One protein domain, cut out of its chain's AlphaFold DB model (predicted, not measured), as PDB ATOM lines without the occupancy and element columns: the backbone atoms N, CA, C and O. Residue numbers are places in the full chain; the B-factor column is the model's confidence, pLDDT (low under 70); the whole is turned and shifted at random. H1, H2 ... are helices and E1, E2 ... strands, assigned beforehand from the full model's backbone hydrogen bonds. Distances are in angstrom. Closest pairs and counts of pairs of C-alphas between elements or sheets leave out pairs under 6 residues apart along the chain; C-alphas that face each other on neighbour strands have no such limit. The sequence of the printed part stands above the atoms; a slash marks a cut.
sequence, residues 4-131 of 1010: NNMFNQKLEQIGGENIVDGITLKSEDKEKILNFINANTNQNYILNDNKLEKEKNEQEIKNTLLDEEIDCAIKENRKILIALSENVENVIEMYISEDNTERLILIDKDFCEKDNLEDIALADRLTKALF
ATOM      1  N   ASN A   4      14.713  16.589 -37.189       53.38
ATOM      2  CA  ASN A   4      14.399  15.166 -37.221       53.38
ATOM      3  C   ASN A   4      14.554  14.429 -35.879       53.38
ATOM      4  O   ASN A   4      13.739  13.568 -35.564       53.38
ATOM      5  N   ASN A   5      15.557  14.775 -35.059       61.28
ATOM      6  CA  ASN A   5      15.677  14.171 -33.726       61.28
ATOM      7  C   ASN A   5      14.573  14.662 -32.784       61.28
ATOM      8  O   ASN A   5      14.236  13.948 -31.850       61.28
ATOM      9  N   MET A   6      14.001  15.851 -33.020       76.81
ATOM     10  CA  MET A   6      13.019  16.434 -32.107       76.81
ATOM     11  C   MET A   6      11.619  15.843 -32.276       76.81
ATOM     12  O   MET A   6      10.969  15.637 -31.262       76.81
ATOM     13  N   PHE A   7      11.163  15.515 -33.496       86.12
ATOM     14  CA  PHE A   7       9.835  14.906 -33.696       86.12
ATOM     15  C   PHE A   7       9.712  13.560 -32.969       86.12
ATOM     16  O   PHE A   7       8.869  13.419 -32.089       86.12
ATOM     17  N   ASN A   8      10.602  12.605 -33.269       84.38
ATOM     18  CA  ASN A   8      10.570  11.276 -32.648       84.38
ATOM     19  C   ASN A   8      10.816  11.349 -31.134       84.38
ATOM     20  O   ASN A   8      10.129  10.682 -30.370       84.38
ATOM     21  N   GLN A   9      11.733  12.214 -30.683       85.81
ATOM     22  CA  GLN A   9      11.981  12.426 -29.256       85.81
ATOM     23  C   GLN A   9      10.747  12.982 -28.533       85.81
ATOM     24  O   GLN A   9      10.422  12.524 -27.441       85.81
ATOM     25  N   LYS A  10      10.060  13.969 -29.119       87.25
ATOM     26  CA  LYS A  10       8.852  14.569 -28.537       87.25
ATOM     27  C   LYS A  10       7.674  13.590 -28.574       87.25
ATOM     28  O   LYS A  10       6.938  13.519 -27.596       87.25
ATOM     29  N   LEU A  11       7.542  12.792 -29.636       86.81
ATOM     30  CA  LEU A  11       6.538  11.728 -29.746       86.81
ATOM     31  C   LEU A  11       6.748  10.633 -28.685       86.81
ATOM     32  O   LEU A  11       5.795  10.221 -28.026       86.81
ATOM     33  N   GLU A  12       7.992  10.203 -28.453       85.38
ATOM     34  CA  GLU A  12       8.335   9.270 -27.369       85.38
ATOM     35  C   GLU A  12       8.070   9.869 -25.982       85.38
ATOM     36  O   GLU A  12       7.533   9.182 -25.112       85.38
ATOM     37  N   GLN A  13       8.389  11.152 -25.769       84.25
ATOM     38  CA  GLN A  13       8.145  11.851 -24.497       84.25
ATOM     39  C   GLN A  13       6.669  11.871 -24.102       84.25
ATOM     40  O   GLN A  13       6.360  11.861 -22.912       84.25
ATOM     41  N   ILE A  14       5.766  11.871 -25.082       83.06
ATOM     42  CA  ILE A  14       4.327  11.800 -24.837       83.06
ATOM     43  C   ILE A  14       3.774  10.368 -24.892       83.06
ATOM     44  O   ILE A  14       2.560  10.212 -24.827       83.06
ATOM     45  N   GLY A  15       4.614   9.329 -24.968       79.94
ATOM     46  CA  GLY A  15       4.192   7.926 -24.863       79.94
ATOM     47  C   GLY A  15       4.086   7.148 -26.180       79.94
ATOM     48  O   GLY A  15       3.674   5.992 -26.147       79.94
ATOM     49  N   GLY A  16       4.484   7.727 -27.320       77.19
ATOM     50  CA  GLY A  16       4.640   6.995 -28.585       77.19
ATOM     51  C   GLY A  16       3.334   6.542 -29.249       77.19
ATOM     52  O   GLY A  16       3.268   5.429 -29.771       77.19
ATOM     53  N   GLU A  17       2.284   7.366 -29.209       76.88
ATOM     54  CA  GLU A  17       0.989   7.027 -29.808       76.88
ATOM     55  C   GLU A  17       1.023   6.929 -31.341       76.88
ATOM     56  O   GLU A  17       1.774   7.626 -32.022       76.88
ATOM     57  N   ASN A  18       0.167   6.060 -31.884       80.50
ATOM     58  CA  ASN A  18       0.046   5.850 -33.322       80.50
ATOM     59  C   ASN A  18      -0.719   7.008 -33.983       80.50
ATOM     60  O   ASN A  18      -1.852   7.295 -33.596       80.50
ATOM     61  N   ILE A  19      -0.131   7.621 -35.011       86.38
ATOM     62  CA  ILE A  19      -0.753   8.706 -35.776       86.38
ATOM     63  C   ILE A  19      -1.469   8.103 -36.989       86.38
ATOM     64  O   ILE A  19      -0.842   7.560 -37.901       86.38
ATOM     65  N   VAL A  20      -2.801   8.172 -36.997       86.94
ATOM     66  CA  VAL A  20      -3.640   7.627 -38.077       86.94
ATOM     67  C   VAL A  20      -4.140   8.724 -39.017       86.94
ATOM     68  O   VAL A  20      -3.985   9.910 -38.739       86.94
ATOM     69  N   ASP A  21      -4.745   8.330 -40.140       88.50
ATOM     70  CA  ASP A  21      -5.339   9.257 -41.106       88.50
ATOM     71  C   ASP A  21      -6.448  10.099 -40.448       88.50
ATOM     72  O   ASP A  21      -7.438   9.560 -39.938       88.50
ATOM     73  N   GLY A  22      -6.306  11.422 -40.505       87.62
ATOM     74  CA  GLY A  22      -7.141  12.402 -39.815       87.62
ATOM     75  C   GLY A  22      -6.481  12.966 -38.548       87.62
ATOM     76  O   GLY A  22      -5.289  12.805 -38.287       87.62
ATOM     77  N   ILE A  23      -7.278  13.654 -37.735       92.69
ATOM     78  CA  ILE A  23      -6.800  14.237 -36.479       92.69
ATOM     79  C   ILE A  23      -7.019  13.229 -35.350       92.69
ATOM     80  O   ILE A  23      -8.149  12.831 -35.079       92.69
ATOM     81  N   THR A  24      -5.938  12.836 -34.687       92.62
ATOM     82  CA  THR A  24      -5.923  11.958 -33.513       92.62
ATOM     83  C   THR A  24      -5.673  12.800 -32.263       92.62
ATOM     84  O   THR A  24      -4.764  13.632 -32.252       92.62
ATOM     85  N   LEU A  25      -6.465  12.604 -31.209       92.38
ATOM     86  CA  LEU A  25      -6.252  13.244 -29.908       92.38
ATOM     87  C   LEU A  25      -5.622  12.255 -28.927       92.38
ATOM     88  O   LEU A  25      -6.105  11.128 -28.798       92.38
ATOM     89  N   LYS A  26      -4.587  12.687 -28.198       86.88
ATOM     90  CA  LYS A  26      -3.857  11.810 -27.276       86.88
ATOM     91  C   LYS A  26      -4.762  11.206 -26.198       86.88
ATOM     92  O   LYS A  26      -5.487  11.929 -25.518       86.88
ATOM     93  N   SER A  27      -4.679   9.891 -25.992       73.31
ATOM     94  CA  SER A  27      -5.621   9.103 -25.182       73.31
ATOM     95  C   SER A  27      -5.783   9.554 -23.722       73.31
ATOM     96  O   SER A  27      -6.895   9.477 -23.198       73.31
ATOM     97  N   GLU A  28      -4.716  10.051 -23.088       80.94
ATOM     98  CA  GLU A  28      -4.706  10.490 -21.682       80.94
ATOM     99  C   GLU A  28      -5.465  11.813 -21.443       80.94
ATOM    100  O   GLU A  28      -6.033  11.991 -20.369       80.94
ATOM    101  N   ASP A  29      -5.540  12.709 -22.443       79.75
ATOM    102  CA  ASP A  29      -6.115  14.065 -22.311       79.75
ATOM    103  C   ASP A  29      -7.146  14.424 -23.404       79.75
ATOM    104  O   ASP A  29      -7.602  15.567 -23.508       79.75
ATOM    105  N   LYS A  30      -7.557  13.447 -24.220       86.62
ATOM    106  CA  LYS A  30      -8.441  13.632 -25.383       86.62
ATOM    107  C   LYS A  30      -9.749  14.366 -25.088       86.62
ATOM    108  O   LYS A  30     -10.193  15.145 -25.921       86.62
ATOM    109  N   GLU A  31     -10.360  14.147 -23.922       88.06
ATOM    110  CA  GLU A  31     -11.625  14.799 -23.554       88.06
ATOM    111  C   GLU A  31     -11.436  16.300 -23.332       88.06
ATOM    112  O   GLU A  31     -12.272  17.092 -23.752       88.06
ATOM    113  N   LYS A  32     -10.312  16.714 -22.734       87.00
ATOM    114  CA  LYS A  32     -10.006  18.134 -22.521       87.00
ATOM    115  C   LYS A  32      -9.771  18.846 -23.847       87.00
ATOM    116  O   LYS A  32     -10.333  19.911 -24.074       87.00
ATOM    117  N   ILE A  33      -8.979  18.233 -24.728       89.06
ATOM    118  CA  ILE A  33      -8.690  18.787 -26.055       89.06
ATOM    119  C   ILE A  33      -9.980  18.860 -26.884       89.06
ATOM    120  O   ILE A  33     -10.239  19.879 -27.517       89.06
ATOM    121  N   LEU A  34     -10.827  17.824 -26.831       90.44
ATOM    122  CA  LEU A  34     -12.136  17.822 -27.485       90.44
ATOM    123  C   LEU A  34     -13.045  18.937 -26.953       90.44
ATOM    124  O   LEU A  34     -13.637  19.666 -27.743       90.44
ATOM    125  N   ASN A  35     -13.132  19.094 -25.630       89.31
ATOM    126  CA  ASN A  35     -13.935  20.143 -25.000       89.31
ATOM    127  C   ASN A  35     -13.441  21.541 -25.385       89.31
ATOM    128  O   ASN A  35     -14.256  22.418 -25.652       89.31
ATOM    129  N   PHE A  36     -12.123  21.743 -25.455       88.81
ATOM    130  CA  PHE A  36     -11.533  22.987 -25.944       88.81
ATOM    131  C   PHE A  36     -11.891  23.248 -27.416       88.81
ATOM    132  O   PHE A  36     -12.315  24.353 -27.746       88.81
ATOM    133  N   ILE A  37     -11.763  22.245 -28.295       89.81
ATOM    134  CA  ILE A  37     -12.142  22.373 -29.711       89.81
ATOM    135  C   ILE A  37     -13.615  22.777 -29.812       89.81
ATOM    136  O   ILE A  37     -13.901  23.833 -30.365       89.81
ATOM    137  N   ASN A  38     -14.515  22.016 -29.183       89.62
ATOM    138  CA  ASN A  38     -15.958  22.266 -29.217       89.62
ATOM    139  C   ASN A  38     -16.362  23.621 -28.614       89.62
ATOM    140  O   ASN A  38     -17.363  24.195 -29.027       89.62
ATOM    141  N   ALA A  39     -15.596  24.156 -27.659       88.31
ATOM    142  CA  ALA A  39     -15.835  25.486 -27.098       88.31
ATOM    143  C   ALA A  39     -15.401  26.635 -28.032       88.31
ATOM    144  O   ALA A  39     -15.850  27.764 -27.858       88.31
ATOM    145  N   ASN A  40     -14.541  26.376 -29.025       87.00
ATOM    146  CA  ASN A  40     -14.033  27.384 -29.969       87.00
ATOM    147  C   ASN A  40     -14.484  27.130 -31.421       87.00
ATOM    148  O   ASN A  40     -13.988  27.766 -32.359       87.00
ATOM    149  N   THR A  41     -15.436  26.217 -31.616       86.06
ATOM    150  CA  THR A  41     -16.050  25.882 -32.902       86.06
ATOM    151  C   THR A  41     -17.559  26.084 -32.856       86.06
ATOM    152  O   THR A  41     -18.178  26.021 -31.800       86.06
ATOM    153  N   ASN A  42     -18.172  26.315 -34.017       84.94
ATOM    154  CA  ASN A  42     -19.633  26.350 -34.130       84.94
ATOM    155  C   ASN A  42     -20.212  24.966 -34.476       84.94
ATOM    156  O   ASN A  42     -21.430  24.786 -34.486       84.94
ATOM    157  N   GLN A  43     -19.345  23.998 -34.782       84.50
ATOM    158  CA  GLN A  43     -19.690  22.602 -35.035       84.50
ATOM    159  C   GLN A  43     -19.442  21.746 -33.792       84.50
ATOM    160  O   GLN A  43     -18.614  22.091 -32.950       84.50
ATOM    161  N   ASN A  44     -20.140  20.610 -33.712       88.25
ATOM    162  CA  ASN A  44     -19.907  19.615 -32.671       88.25
ATOM    163  C   ASN A  44     -19.023  18.485 -33.205       88.25
ATOM    164  O   ASN A  44     -19.375  17.809 -34.179       88.25
ATOM    165  N   TYR A  45     -17.888  18.271 -32.552       91.12
ATOM    166  CA  TYR A  45     -16.976  17.175 -32.832       91.12
ATOM    167  C   TYR A  45     -17.081  16.105 -31.750       91.12
ATOM    168  O   TYR A  45     -17.293  16.381 -30.567       91.12
ATOM    169  N   ILE A  46     -16.898  14.862 -32.174       92.69
ATOM    170  CA  ILE A  46     -16.889  13.669 -31.336       92.69
ATOM    171  C   ILE A  46     -15.606  12.878 -31.583       92.69
ATOM    172  O   ILE A  46     -14.879  13.122 -32.547       92.69
ATOM    173  N   LEU A  47     -15.331  11.913 -30.706       92.19
ATOM    174  CA  LEU A  47     -14.207  10.998 -30.863       92.19
ATOM    175  C   LEU A  47     -14.691   9.587 -31.165       92.19
ATOM    176  O   LEU A  47     -15.489   9.025 -30.418       92.19
ATOM    177  N   ASN A  48     -14.125   9.000 -32.213       88.38
ATOM    178  CA  ASN A  48     -14.270   7.596 -32.564       88.38
ATOM    179  C   ASN A  48     -12.872   6.963 -32.545       88.38
ATOM    180  O   ASN A  48     -12.019   7.344 -33.338       88.38
ATOM    181  N   ASP A  49     -12.586   6.083 -31.581       86.12
ATOM    182  CA  ASP A  49     -11.240   5.521 -31.353       86.12
ATOM    183  C   ASP A  49     -10.115   6.582 -31.320       86.12
ATOM    184  O   ASP A  49      -9.077   6.448 -31.964       86.12
ATOM    185  N   ASN A  50     -10.327   7.662 -30.555       86.62
ATOM    186  CA  ASN A  50      -9.440   8.836 -30.423       86.62
ATOM    187  C   ASN A  50      -9.279   9.694 -31.693       86.62
ATOM    188  O   ASN A  50      -8.592  10.716 -31.644       86.62
ATOM    189  N   LYS A  51      -9.927   9.334 -32.803       90.31
ATOM    190  CA  LYS A  51      -9.990  10.147 -34.017       90.31
ATOM    191  C   LYS A  51     -11.127  11.158 -33.926       90.31
ATOM    192  O   LYS A  51     -12.249  10.804 -33.566       90.31
ATOM    193  N   LEU A  52     -10.829  12.406 -34.267       92.56
ATOM    194  CA  LEU A  52     -11.795  13.495 -34.317       92.56
ATOM    195  C   LEU A  52     -12.708  13.340 -35.538       92.56
ATOM    196  O   LEU A  52     -12.236  13.260 -36.674       92.56
ATOM    197  N   GLU A  53     -14.017  13.319 -35.304       89.88
ATOM    198  CA  GLU A  53     -15.049  13.251 -36.335       89.88
ATOM    199  C   GLU A  53     -16.113  14.326 -36.094       89.88
ATOM    200  O   GLU A  53     -16.439  14.658 -34.956       89.88
ATOM    201  N   LYS A  54     -16.676  14.874 -37.174       87.69
ATOM    202  CA  LYS A  54     -17.775  15.845 -37.106       87.69
ATOM    203  C   LYS A  54     -19.109  15.123 -36.919       87.69
ATOM    204  O   LYS A  54     -19.435  14.220 -37.693       87.69
ATOM    205  N   GLU A  55     -19.900  15.534 -35.931       85.75
ATOM    206  CA  GLU A  55     -21.243  14.991 -35.720       85.75
ATOM    207  C   GLU A  55     -22.185  15.433 -36.857       85.75
ATOM    208  O   GLU A  55     -22.195  16.593 -37.274       85.75
ATOM    209  N   LYS A  56     -22.980  14.507 -37.411       72.62
ATOM    210  CA  LYS A  56     -23.904  14.822 -38.513       72.62
ATOM    211  C   LYS A  56     -25.106  15.621 -37.996       72.62
ATOM    212  O   LYS A  56     -26.012  15.023 -37.426       72.62
ATOM    213  N   ASN A  57     -25.159  16.921 -38.289       61.62
ATOM    214  CA  ASN A  57     -26.328  17.774 -38.039       61.62
ATOM    215  C   ASN A  57     -26.932  18.334 -39.341       61.62
ATOM    216  O   ASN A  57     -26.214  18.662 -40.282       61.62
ATOM    217  N   GLU A  58     -28.266  18.449 -39.384       50.72
ATOM    218  CA  GLU A  58     -29.044  18.940 -40.543       50.72
ATOM    219  C   GLU A  58     -29.181  20.479 -40.598       50.72
ATOM    220  O   GLU A  58     -29.830  21.009 -41.498       50.72
ATOM    221  N   GLN A  59     -28.588  21.217 -39.652       56.22
ATOM    222  CA  GLN A  59     -28.640  22.684 -39.616       56.22
ATOM    223  C   GLN A  59     -27.445  23.324 -40.328       56.22
ATOM    224  O   GLN A  59     -26.291  22.974 -40.092       56.22
ATOM    225  N   GLU A  60     -27.729  24.317 -41.172       57.84
ATOM    226  CA  GLU A  60     -26.727  25.153 -41.832       57.84
ATOM    227  C   GLU A  60     -26.174  26.179 -40.822       57.84
ATOM    228  O   GLU A  60     -26.750  27.246 -40.609       57.84
ATOM    229  N   ILE A  61     -25.087  25.819 -40.129       68.69
ATOM    230  CA  ILE A  61     -24.418  26.659 -39.120       68.69
ATOM    231  C   ILE A  61     -23.147  27.268 -39.737       68.69
ATOM    232  O   ILE A  61     -22.399  26.576 -40.428       68.69
ATOM    233  N   LYS A  62     -22.885  28.563 -39.500       71.19
ATOM    234  CA  LYS A  62     -21.672  29.249 -39.991       71.19
ATOM    235  C   LYS A  62     -20.420  28.687 -39.299       71.19
ATOM    236  O   LYS A  62     -20.348  28.734 -38.077       71.19
ATOM    237  N   ASN A  63     -19.433  28.217 -40.060       74.38
ATOM    238  CA  ASN A  63     -18.159  27.694 -39.542       74.38
ATOM    239  C   ASN A  63     -17.261  28.798 -38.941       74.38
ATOM    240  O   ASN A  63     -17.253  29.929 -39.431       74.38
ATOM    241  N   THR A  64     -16.478  28.461 -37.910       78.44
ATOM    242  CA  THR A  64     -15.305  29.251 -37.489       78.44
ATOM    243  C   THR A  64     -14.090  28.948 -38.379       78.44
ATOM    244  O   THR A  64     -14.106  28.008 -39.170       78.44
ATOM    245  N   LEU A  65     -12.995  29.710 -38.251       77.88
ATOM    246  CA  LEU A  65     -11.745  29.373 -38.958       77.88
ATOM    247  C   LEU A  65     -11.159  28.030 -38.491       77.88
ATOM    248  O   LEU A  65     -10.598  27.294 -39.295       77.88
ATOM    249  N   LEU A  66     -11.325  27.692 -37.209       84.31
ATOM    250  CA  LEU A  66     -10.903  26.395 -36.684       84.31
ATOM    251  C   LEU A  66     -11.745  25.257 -37.285       84.31
ATOM    252  O   LEU A  66     -11.184  24.223 -37.640       84.31
ATOM    253  N   ASP A  67     -13.056  25.469 -37.475       84.62
ATOM    254  CA  ASP A  67     -13.926  24.515 -38.180       84.62
ATOM    255  C   ASP A  67     -13.447  24.245 -39.609       84.62
ATOM    256  O   ASP A  67     -13.370  23.093 -40.030       84.62
ATOM    257  N   GLU A  68     -13.111  25.302 -40.356       80.44
ATOM    258  CA  GLU A  68     -12.643  25.181 -41.741       80.44
ATOM    259  C   GLU A  68     -11.348  24.358 -41.841       80.44
ATOM    260  O   GLU A  68     -11.241  23.480 -42.702       80.44
ATOM    261  N   GLU A  69     -10.385  24.588 -40.944       82.00
ATOM    262  CA  GLU A  69      -9.103  23.871 -40.952       82.00
ATOM    263  C   GLU A  69      -9.231  22.419 -40.460       82.00
ATOM    264  O   GLU A  69      -8.590  21.523 -41.023       82.00
ATOM    265  N   ILE A  70     -10.090  22.148 -39.468       87.38
ATOM    266  CA  ILE A  70     -10.399  20.777 -39.029       87.38
ATOM    267  C   ILE A  70     -11.082  19.998 -40.162       87.38
ATOM    268  O   ILE A  70     -10.635  18.899 -40.503       87.38
ATOM    269  N   ASP A  71     -12.117  20.574 -40.785       83.81
ATOM    270  CA  ASP A  71     -12.835  19.959 -41.908       83.81
ATOM    271  C   ASP A  71     -11.871  19.650 -43.070       83.81
ATOM    272  O   ASP A  71     -11.934  18.576 -43.679       83.81
ATOM    273  N   CYS A  72     -10.939  20.563 -43.358       80.31
ATOM    274  CA  CYS A  72      -9.932  20.389 -44.398       80.31
ATOM    275  C   CYS A  72      -8.936  19.264 -44.067       80.31
ATOM    276  O   CYS A  72      -8.723  18.362 -44.882       80.31
ATOM    277  N   ALA A  73      -8.377  19.257 -42.853       85.06
ATOM    278  CA  ALA A  73      -7.430  18.231 -42.419       85.06
ATOM    279  C   ALA A  73      -8.046  16.820 -42.404       85.06
ATOM    280  O   ALA A  73      -7.386  15.858 -42.808       85.06
ATOM    281  N   ILE A  74      -9.318  16.703 -42.000       86.38
ATOM    282  CA  ILE A  74     -10.077  15.446 -42.049       86.38
ATOM    283  C   ILE A  74     -10.322  15.023 -43.504       86.38
ATOM    284  O   ILE A  74     -10.060  13.874 -43.855       86.38
ATOM    285  N   LYS A  75     -10.787  15.937 -44.371       84.19
ATOM    286  CA  LYS A  75     -11.075  15.647 -45.789       84.19
ATOM    287  C   LYS A  75      -9.840  15.181 -46.562       84.19
ATOM    288  O   LYS A  75      -9.956  14.334 -47.446       84.19
ATOM    289  N   GLU A  76      -8.675  15.728 -46.239       84.69
ATOM    290  CA  GLU A  76      -7.402  15.373 -46.866       84.69
ATOM    291  C   GLU A  76      -6.705  14.163 -46.217       84.69
ATOM    292  O   GLU A  76      -5.622  13.789 -46.661       84.69
ATOM    293  N   ASN A  77      -7.312  13.521 -45.205       86.56
ATOM    294  CA  ASN A  77      -6.743  12.377 -44.472       86.56
ATOM    295  C   ASN A  77      -5.331  12.643 -43.919       86.56
ATOM    296  O   ASN A  77      -4.472  11.761 -43.909       86.56
ATOM    297  N   ARG A  78      -5.070  13.867 -43.457       86.69
ATOM    298  CA  ARG A  78      -3.757  14.242 -42.912       86.69
ATOM    299  C   ARG A  78      -3.495  13.524 -41.605       86.69
ATOM    300  O   ARG A  78      -4.408  13.439 -40.800       86.69
ATOM    301  N   LYS A  79      -2.265  13.085 -41.352       91.81
ATOM    302  CA  LYS A  79      -1.894  12.417 -40.100       91.81
ATOM    303  C   LYS A  79      -1.438  13.427 -39.055       91.81
ATOM    304  O   LYS A  79      -0.299  13.896 -39.094       91.81
ATOM    305  N   ILE A  80      -2.332  13.788 -38.137       92.31
ATOM    306  CA  ILE A  80      -2.065  14.795 -37.101       92.31
ATOM    307  C   ILE A  80      -2.347  14.196 -35.725       92.31
ATOM    308  O   ILE A  80      -3.434  13.677 -35.498       92.31
ATOM    309  N   LEU A  81      -1.398  14.313 -34.798       92.25
ATOM    310  CA  LEU A  81      -1.584  14.010 -33.381       92.25
ATOM    311  C   LEU A  81      -1.563  15.304 -32.568       92.25
ATOM    312  O   LEU A  81      -0.598  16.066 -32.648       92.25
ATOM    313  N   ILE A  82      -2.607  15.536 -31.773       93.00
ATOM    314  CA  ILE A  82      -2.689  16.655 -30.825       93.00
ATOM    315  C   ILE A  82      -2.581  16.103 -29.403       93.00
ATOM    316  O   ILE A  82      -3.339  15.209 -29.018       93.00
ATOM    317  N   ALA A  83      -1.655  16.648 -28.617       90.81
ATOM    318  CA  ALA A  83      -1.405  16.230 -27.241       90.81
ATOM    319  C   ALA A  83      -1.173  17.427 -26.310       90.81
ATOM    320  O   ALA A  83      -0.692  18.474 -26.743       90.81
ATOM    321  N   LEU A  84      -1.468  17.253 -25.018       88.94
ATOM    322  CA  LEU A  84      -1.036  18.184 -23.973       88.94
ATOM    323  C   LEU A  84       0.384  17.829 -23.502       88.94
ATOM    324  O   LEU A  84       0.744  16.651 -23.437       88.94
ATOM    325  N   SER A  85       1.192  18.837 -23.171       86.56
ATOM    326  CA  SER A  85       2.564  18.663 -22.679       86.56
ATOM    327  C   SER A  85       2.924  19.722 -21.634       86.56
ATOM    328  O   SER A  85       2.600  20.892 -21.797       86.56
ATOM    329  N   GLU A  86       3.633  19.311 -20.578       81.06
ATOM    330  CA  GLU A  86       4.166  20.196 -19.522       81.06
ATOM    331  C   GLU A  86       5.494  20.877 -19.928       81.06
ATOM    332  O   GLU A  86       5.997  21.736 -19.214       81.06
ATOM    333  N   ASN A  87       6.090  20.481 -21.063       74.12
ATOM    334  CA  ASN A  87       7.420  20.924 -21.509       74.12
ATOM    335  C   ASN A  87       7.383  21.513 -22.930       74.12
ATOM    336  O   ASN A  87       8.004  20.969 -23.857       74.12
ATOM    337  N   VAL A  88       6.638  22.603 -23.096       77.19
ATOM    338  CA  VAL A  88       6.621  23.413 -24.322       77.19
ATOM    339  C   VAL A  88       7.179  24.812 -24.037       77.19
ATOM    340  O   VAL A  88       6.895  25.408 -23.003       77.19
ATOM    341  N   GLU A  89       8.035  25.319 -24.924       72.25
ATOM    342  CA  GLU A  89       8.647  26.652 -24.836       72.25
ATOM    343  C   GLU A  89       7.662  27.757 -25.246       72.25
ATOM    344  O   GLU A  89       7.755  28.886 -24.765       72.25
ATOM    345  N   ASN A  90       6.705  27.420 -26.115       72.19
ATOM    346  CA  ASN A  90       5.606  28.280 -26.544       72.19
ATOM    347  C   ASN A  90       4.259  27.628 -26.214       72.19
ATOM    348  O   ASN A  90       4.173  26.417 -26.049       72.19
ATOM    349  N   VAL A  91       3.187  28.426 -26.200       80.69
ATOM    350  CA  VAL A  91       1.818  27.966 -25.888       80.69
ATOM    351  C   VAL A  91       1.381  26.773 -26.758       80.69
ATOM    352  O   VAL A  91       0.689  25.876 -26.277       80.69
ATOM    353  N   ILE A  92       1.790  26.757 -28.033       84.62
ATOM    354  CA  ILE A  92       1.667  25.608 -28.935       84.62
ATOM    355  C   ILE A  92       2.999  25.405 -29.655       84.62
ATOM    356  O   ILE A  92       3.581  26.354 -30.179       84.62
ATOM    357  N   GLU A  93       3.454  24.157 -29.726       85.44
ATOM    358  CA  GLU A  93       4.586  23.736 -30.546       85.44
ATOM    359  C   GLU A  93       4.134  22.747 -31.616       85.44
ATOM    360  O   GLU A  93       3.278  21.894 -31.385       85.44
ATOM    361  N   MET A  94       4.756  22.832 -32.789       85.88
ATOM    362  CA  MET A  94       4.476  21.943 -33.907       85.88
ATOM    363  C   MET A  94       5.761  21.283 -34.399       85.88
ATOM    364  O   MET A  94       6.755  21.955 -34.685       85.88
ATOM    365  N   TYR A  95       5.712  19.965 -34.554       86.00
ATOM    366  CA  TYR A  95       6.787  19.146 -35.096       86.00
ATOM    367  C   TYR A  95       6.268  18.332 -36.282       86.00
ATOM    368  O   TYR A  95       5.109  17.921 -36.306       86.00
ATOM    369  N   ILE A  96       7.133  18.084 -37.261       83.88
ATOM    370  CA  ILE A  96       6.809  17.343 -38.486       83.88
ATOM    371  C   ILE A  96       7.813  16.199 -38.638       83.88
ATOM    372  O   ILE A  96       8.990  16.374 -38.304       83.88
ATOM    373  N   SER A  97       7.358  15.057 -39.152       84.94
ATOM    374  CA  SER A  97       8.224  13.947 -39.558       84.94
ATOM    375  C   SER A  97       9.168  14.329 -40.711       84.94
ATOM    376  O   SER A  97       8.931  15.283 -41.451       84.94
ATOM    377  N   GLU A  98      10.254  13.568 -40.894       79.19
ATOM    378  CA  GLU A  98      11.267  13.847 -41.931       79.19
ATOM    379  C   GLU A  98      10.707  13.843 -43.363       79.19
ATOM    380  O   GLU A  98      11.203  14.559 -44.232       79.19
ATOM    381  N   ASP A  99       9.696  13.012 -43.611       80.12
ATOM    382  CA  ASP A  99       9.035  12.847 -44.906       80.12
ATOM    383  C   ASP A  99       7.847  13.803 -45.104       80.12
ATOM    384  O   ASP A  99       7.181  13.750 -46.138       80.12
ATOM    385  N   ASN A 100       7.599  14.691 -44.134       78.12
ATOM    386  CA  ASN A 100       6.480  15.629 -44.092       78.12
ATOM    387  C   ASN A 100       5.085  14.976 -44.120       78.12
ATOM    388  O   ASN A 100       4.114  15.639 -44.488       78.12
ATOM    389  N   THR A 101       4.965  13.698 -43.743       83.44
ATOM    390  CA  THR A 101       3.679  12.979 -43.766       83.44
ATOM    391  C   THR A 101       2.916  13.028 -42.443       83.44
ATOM    392  O   THR A 101       1.687  12.955 -42.462       83.44
ATOM    393  N   GLU A 102       3.609  13.192 -41.313       88.38
ATOM    394  CA  GLU A 102       3.025  13.183 -39.971       88.38
ATOM    395  C   GLU A 102       3.320  14.475 -39.214       88.38
ATOM    396  O   GLU A 102       4.381  15.094 -39.354       88.38
ATOM    397  N   ARG A 103       2.363  14.873 -38.374       89.12
ATOM    398  CA  ARG A 103       2.457  16.079 -37.559       89.12
ATOM    399  C   ARG A 103       2.125  15.806 -36.107       89.12
ATOM    400  O   ARG A 103       1.129  15.159 -35.798       89.12
ATOM    401  N   LEU A 104       2.929  16.393 -35.232       90.19
ATOM    402  CA  LEU A 104       2.728  16.410 -33.795       90.19
ATOM    403  C   LEU A 104       2.509  17.853 -33.340       90.19
ATOM    404  O   LEU A 104       3.382  18.700 -33.525       90.19
ATOM    405  N   ILE A 105       1.350  18.118 -32.744       91.00
ATOM    406  CA  ILE A 105       0.989  19.403 -32.145       91.00
ATOM    407  C   ILE A 105       0.945  19.214 -30.631       91.00
ATOM    408  O   ILE A 105       0.160  18.413 -30.120       91.00
ATOM    409  N   LEU A 106       1.792  19.951 -29.919       89.31
ATOM    410  CA  LEU A 106       1.832  19.964 -28.462       89.31
ATOM    411  C   LEU A 106       1.234  21.273 -27.958       89.31
ATOM    412  O   LEU A 106       1.716  22.345 -28.316       89.31
ATOM    413  N   ILE A 107       0.200  21.176 -27.131       88.50
ATOM    414  CA  ILE A 107      -0.418  22.311 -26.446       88.50
ATOM    415  C   ILE A 107       0.101  22.335 -25.009       88.50
ATOM    416  O   ILE A 107       0.157  21.289 -24.356       88.50
ATOM    417  N   ASP A 108       0.465  23.516 -24.512       85.06
ATOM    418  CA  ASP A 108       0.827  23.696 -23.107       85.06
ATOM    419  C   ASP A 108      -0.327  23.240 -22.204       85.06
ATOM    420  O   ASP A 108      -1.444  23.774 -22.256       85.06
ATOM    421  N   LYS A 109      -0.047  22.232 -21.377       82.62
ATOM    422  CA  LYS A 109      -1.023  21.640 -20.463       82.62
ATOM    423  C   LYS A 109      -1.605  22.690 -19.512       82.62
ATOM    424  O   LYS A 109      -2.823  22.741 -19.353       82.62
ATOM    425  N   ASP A 110      -0.780  23.592 -18.983       78.19
ATOM    426  CA  ASP A 110      -1.221  24.637 -18.050       78.19
ATOM    427  C   ASP A 110      -2.141  25.666 -18.721       78.19
ATOM    428  O   ASP A 110      -2.923  26.351 -18.055       78.19
ATOM    429  N   PHE A 111      -2.048  25.812 -20.043       72.31
ATOM    430  CA  PHE A 111      -2.877  26.742 -20.804       72.31
ATOM    431  C   PHE A 111      -4.254  26.147 -21.119       72.31
ATOM    432  O   PHE A 111      -5.252  26.864 -21.082       72.31
ATOM    433  N   CYS A 112      -4.324  24.833 -21.357       68.50
ATOM    434  CA  CYS A 112      -5.580  24.114 -21.576       68.50
ATOM    435  C   CYS A 112      -6.336  23.798 -20.263       68.50
ATOM    436  O   CYS A 112      -7.551  23.610 -20.295       68.50
ATOM    437  N   GLU A 113      -5.648  23.737 -19.111       67.44
ATOM    438  CA  GLU A 113      -6.224  23.349 -17.805       67.44
ATOM    439  C   GLU A 113      -6.771  24.518 -16.953       67.44
ATOM    440  O   GLU A 113      -7.428  24.283 -15.939       67.44
ATOM    441  N   LYS A 114      -6.570  25.782 -17.349       59.34
ATOM    442  CA  LYS A 114      -7.045  26.977 -16.616       59.34
ATOM    443  C   LYS A 114      -8.538  27.297 -16.828       59.34
ATOM    444  O   LYS A 114      -8.833  28.431 -17.166       59.34
ATOM    445  N   ASP A 115      -9.473  26.355 -16.662       51.66
ATOM    446  CA  ASP A 115     -10.953  26.554 -16.612       51.66
ATOM    447  C   ASP A 115     -11.617  27.501 -17.657       51.66
ATOM    448  O   ASP A 115     -12.794  27.841 -17.543       51.66
ATOM    449  N   ASN A 116     -10.908  27.926 -18.705       60.78
ATOM    450  CA  ASN A 116     -11.331  28.951 -19.652       60.78
ATOM    451  C   ASN A 116     -11.315  28.332 -21.053       60.78
ATOM    452  O   ASN A 116     -10.453  28.628 -21.877       60.78
ATOM    453  N   LEU A 117     -12.251  27.402 -21.273       71.25
ATOM    454  CA  LEU A 117     -12.366  26.602 -22.500       71.25
ATOM    455  C   LEU A 117     -12.518  27.467 -23.765       71.25
ATOM    456  O   LEU A 117     -12.168  27.011 -24.844       71.25
ATOM    457  N   GLU A 118     -12.966  28.718 -23.639       76.00
ATOM    458  CA  GLU A 118     -13.094  29.702 -24.722       76.00
ATOM    459  C   GLU A 118     -11.866  30.644 -24.773       76.00
ATOM    460  O   GLU A 118     -11.928  31.798 -24.337       76.00
ATOM    461  N   ASP A 119     -10.725  30.176 -25.299       83.00
ATOM    462  CA  ASP A 119      -9.559  31.035 -25.568       83.00
ATOM    463  C   ASP A 119      -9.280  31.180 -27.069       83.00
ATOM    464  O   ASP A 119      -8.561  30.392 -27.685       83.00
ATOM    465  N   ILE A 120      -9.787  32.279 -27.632       83.62
ATOM    466  CA  ILE A 120      -9.621  32.658 -29.042       83.62
ATOM    467  C   ILE A 120      -8.145  32.719 -29.461       83.62
ATOM    468  O   ILE A 120      -7.828  32.378 -30.598       83.62
ATOM    469  N   ALA A 121      -7.230  33.147 -28.585       83.56
ATOM    470  CA  ALA A 121      -5.813  33.219 -28.940       83.56
ATOM    471  C   ALA A 121      -5.181  31.824 -29.011       83.56
ATOM    472  O   ALA A 121      -4.371  31.572 -29.899       83.56
ATOM    473  N   LEU A 122      -5.569  30.904 -28.122       85.06
ATOM    474  CA  LEU A 122      -5.135  29.509 -28.209       85.06
ATOM    475  C   LEU A 122      -5.734  28.815 -29.437       85.06
ATOM    476  O   LEU A 122      -5.030  28.092 -30.138       85.06
ATOM    477  N   ALA A 123      -7.009  29.079 -29.729       86.19
ATOM    478  CA  ALA A 123      -7.701  28.520 -30.884       86.19
ATOM    479  C   ALA A 123      -7.075  29.004 -32.198       86.19
ATOM    480  O   ALA A 123      -6.882  28.216 -33.121       86.19
ATOM    481  N   ASP A 124      -6.684  30.279 -32.266       84.88
ATOM    482  CA  ASP A 124      -5.951  30.865 -33.392       84.88
ATOM    483  C   ASP A 124      -4.585  30.189 -33.599       84.88
ATOM    484  O   ASP A 124      -4.262  29.789 -34.716       84.88
ATOM    485  N   ARG A 125      -3.822  29.951 -32.522       85.56
ATOM    486  CA  ARG A 125      -2.550  29.202 -32.573       85.56
ATOM    487  C   ARG A 125      -2.750  27.762 -33.035       85.56
ATOM    488  O   ARG A 125      -1.954  27.260 -33.825       85.56
ATOM    489  N   LEU A 126      -3.810  27.098 -32.568       86.62
ATOM    490  CA  LEU A 126      -4.125  25.731 -32.978       86.62
ATOM    491  C   LEU A 126      -4.511  25.689 -34.459       86.62
ATOM    492  O   LEU A 126      -4.020  24.837 -35.191       86.62
ATOM    493  N   THR A 127      -5.319  26.652 -34.907       85.31
ATOM    494  CA  THR A 127      -5.694  26.833 -36.317       85.31
ATOM    495  C   THR A 127      -4.438  26.970 -37.184       85.31
ATOM    496  O   THR A 127      -4.262  26.210 -38.136       85.31
ATOM    497  N   LYS A 128      -3.503  27.848 -36.789       81.69
ATOM    498  CA  LYS A 128      -2.193  28.000 -37.441       81.69
ATOM    499  C   LYS A 128      -1.369  26.712 -37.414       81.69
ATOM    500  O   LYS A 128      -0.652  26.443 -38.365       81.69
ATOM    501  N   ALA A 129      -1.455  25.902 -36.357       82.50
ATOM    502  CA  ALA A 129      -0.669  24.675 -36.227       82.50
ATOM    503  C   ALA A 129      -1.230  23.477 -37.016       82.50
ATOM    504  O   ALA A 129      -0.473  22.583 -37.411       82.50
ATOM    505  N   LEU A 130      -2.539  23.454 -37.283       82.75
ATOM    506  CA  LEU A 130      -3.204  22.420 -38.087       82.75
ATOM    507  C   LEU A 130      -2.785  22.454 -39.564       82.75
ATOM    508  O   LEU A 130      -2.874  21.441 -40.264       82.75
ATOM    509  N   PHE A 131      -2.194  23.557 -40.031       74.62
ATOM    510  CA  PHE A 131      -1.706  23.711 -41.398       74.62
ATOM    511  C   PHE A 131      -0.303  24.329 -41.473       74.62
ATOM    512  O   PHE A 131       0.115  25.063 -40.600       74.62
TER     513      PHE A 131
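What this domain is: This is residues 4 to 131 of the 1010 residues of an uncharacterized protein of Clostridiales bacterium (UniProt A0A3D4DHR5). A twisted sheet of four strands stands between helices, H1 covering one face and H5 and H2 on the other, while the small hairpin E2 and E3 sits beside the edge strand E1 and the loop through Gln 59 reaches one end of the longest axis. It has three layers, helices on both faces of a sheet: H2, H3 and H5 on one face, H1 on the other. The printed part has 128 residues, with five named helices and six named strands in the order H1 E1 H2 E2 E3 H3 E4 E5 E6 H4 H5. The larger sheet runs E1 E4 E6 E5 and is mixed; the class is mixed, helices and strands. The whole is compact, with a radius of gyration of the C-alphas of 13.9 A and spans of 45 by 31 by 24 A.

How they stand to each other: H1, residues 4 to 13, is on the sheet of E1, residues 22 to 25, E4, residues 79 to 85, E6, residues 102 to 108, and E5, residues 92 to 96. Its height over the sheet is 9.0 A, over E6 and E5, and its closest C-alphas to E5 are Phe 7 and Tyr 95, 5.4 A. E1 and E4 are parallel, with N 24 and O 80 within hydrogen-bond range at 2.8 A. H2, residues 30 to 39, lies on the opposite face from H1. E2, residues 45 to 48, and E3, residues 51 to 54, are an antiparallel hairpin, with N 46 and O 53 at 2.8 A. The closest C-alphas of E1 and E3 are Thr 24 and Lys 51, 4.5 A. E4 and E6 are parallel, N 81 and O 103 at 2.8 A; E5 and E6 form an antiparallel hairpin, N 95 and O 104 at 2.8 A. H4, residues 109 to 112, only grazes the sheet. H5, residues 120 to 130, runs along the strands over E6 at a height over the sheet of 9.8 A. H5 and H3, residues 65 to 75, touch at Leu 66 and Thr 127, their closest C-alphas at 5.2 A, at a shallow tilt of 25 degrees, the same way. In H2, H3 and H5 every O i to N i+4 pair is within hydrogen-bond range; in H1, 5 of 6 are, and H4 is too short for such a pair.

Where its parts are: H1 begins at C-alpha 4 (14.399, 15.166, -37.221) and is 14.6 A long. H3 measures 15.3 A, E4 19.0 A and E6 20.0 A. H5, 15.1 A, ends at C-alpha 130 (-3.204, 22.420, -38.087).

The domain as a whole: The C-alphas of Asn 5 and Gln 59 are the two farthest apart, 45.5 A. The printed part has no cut and no long link. Its mean pLDDT is 82.2; residues 4 to 5, 57 to 61 and 112 to 116 are under 70.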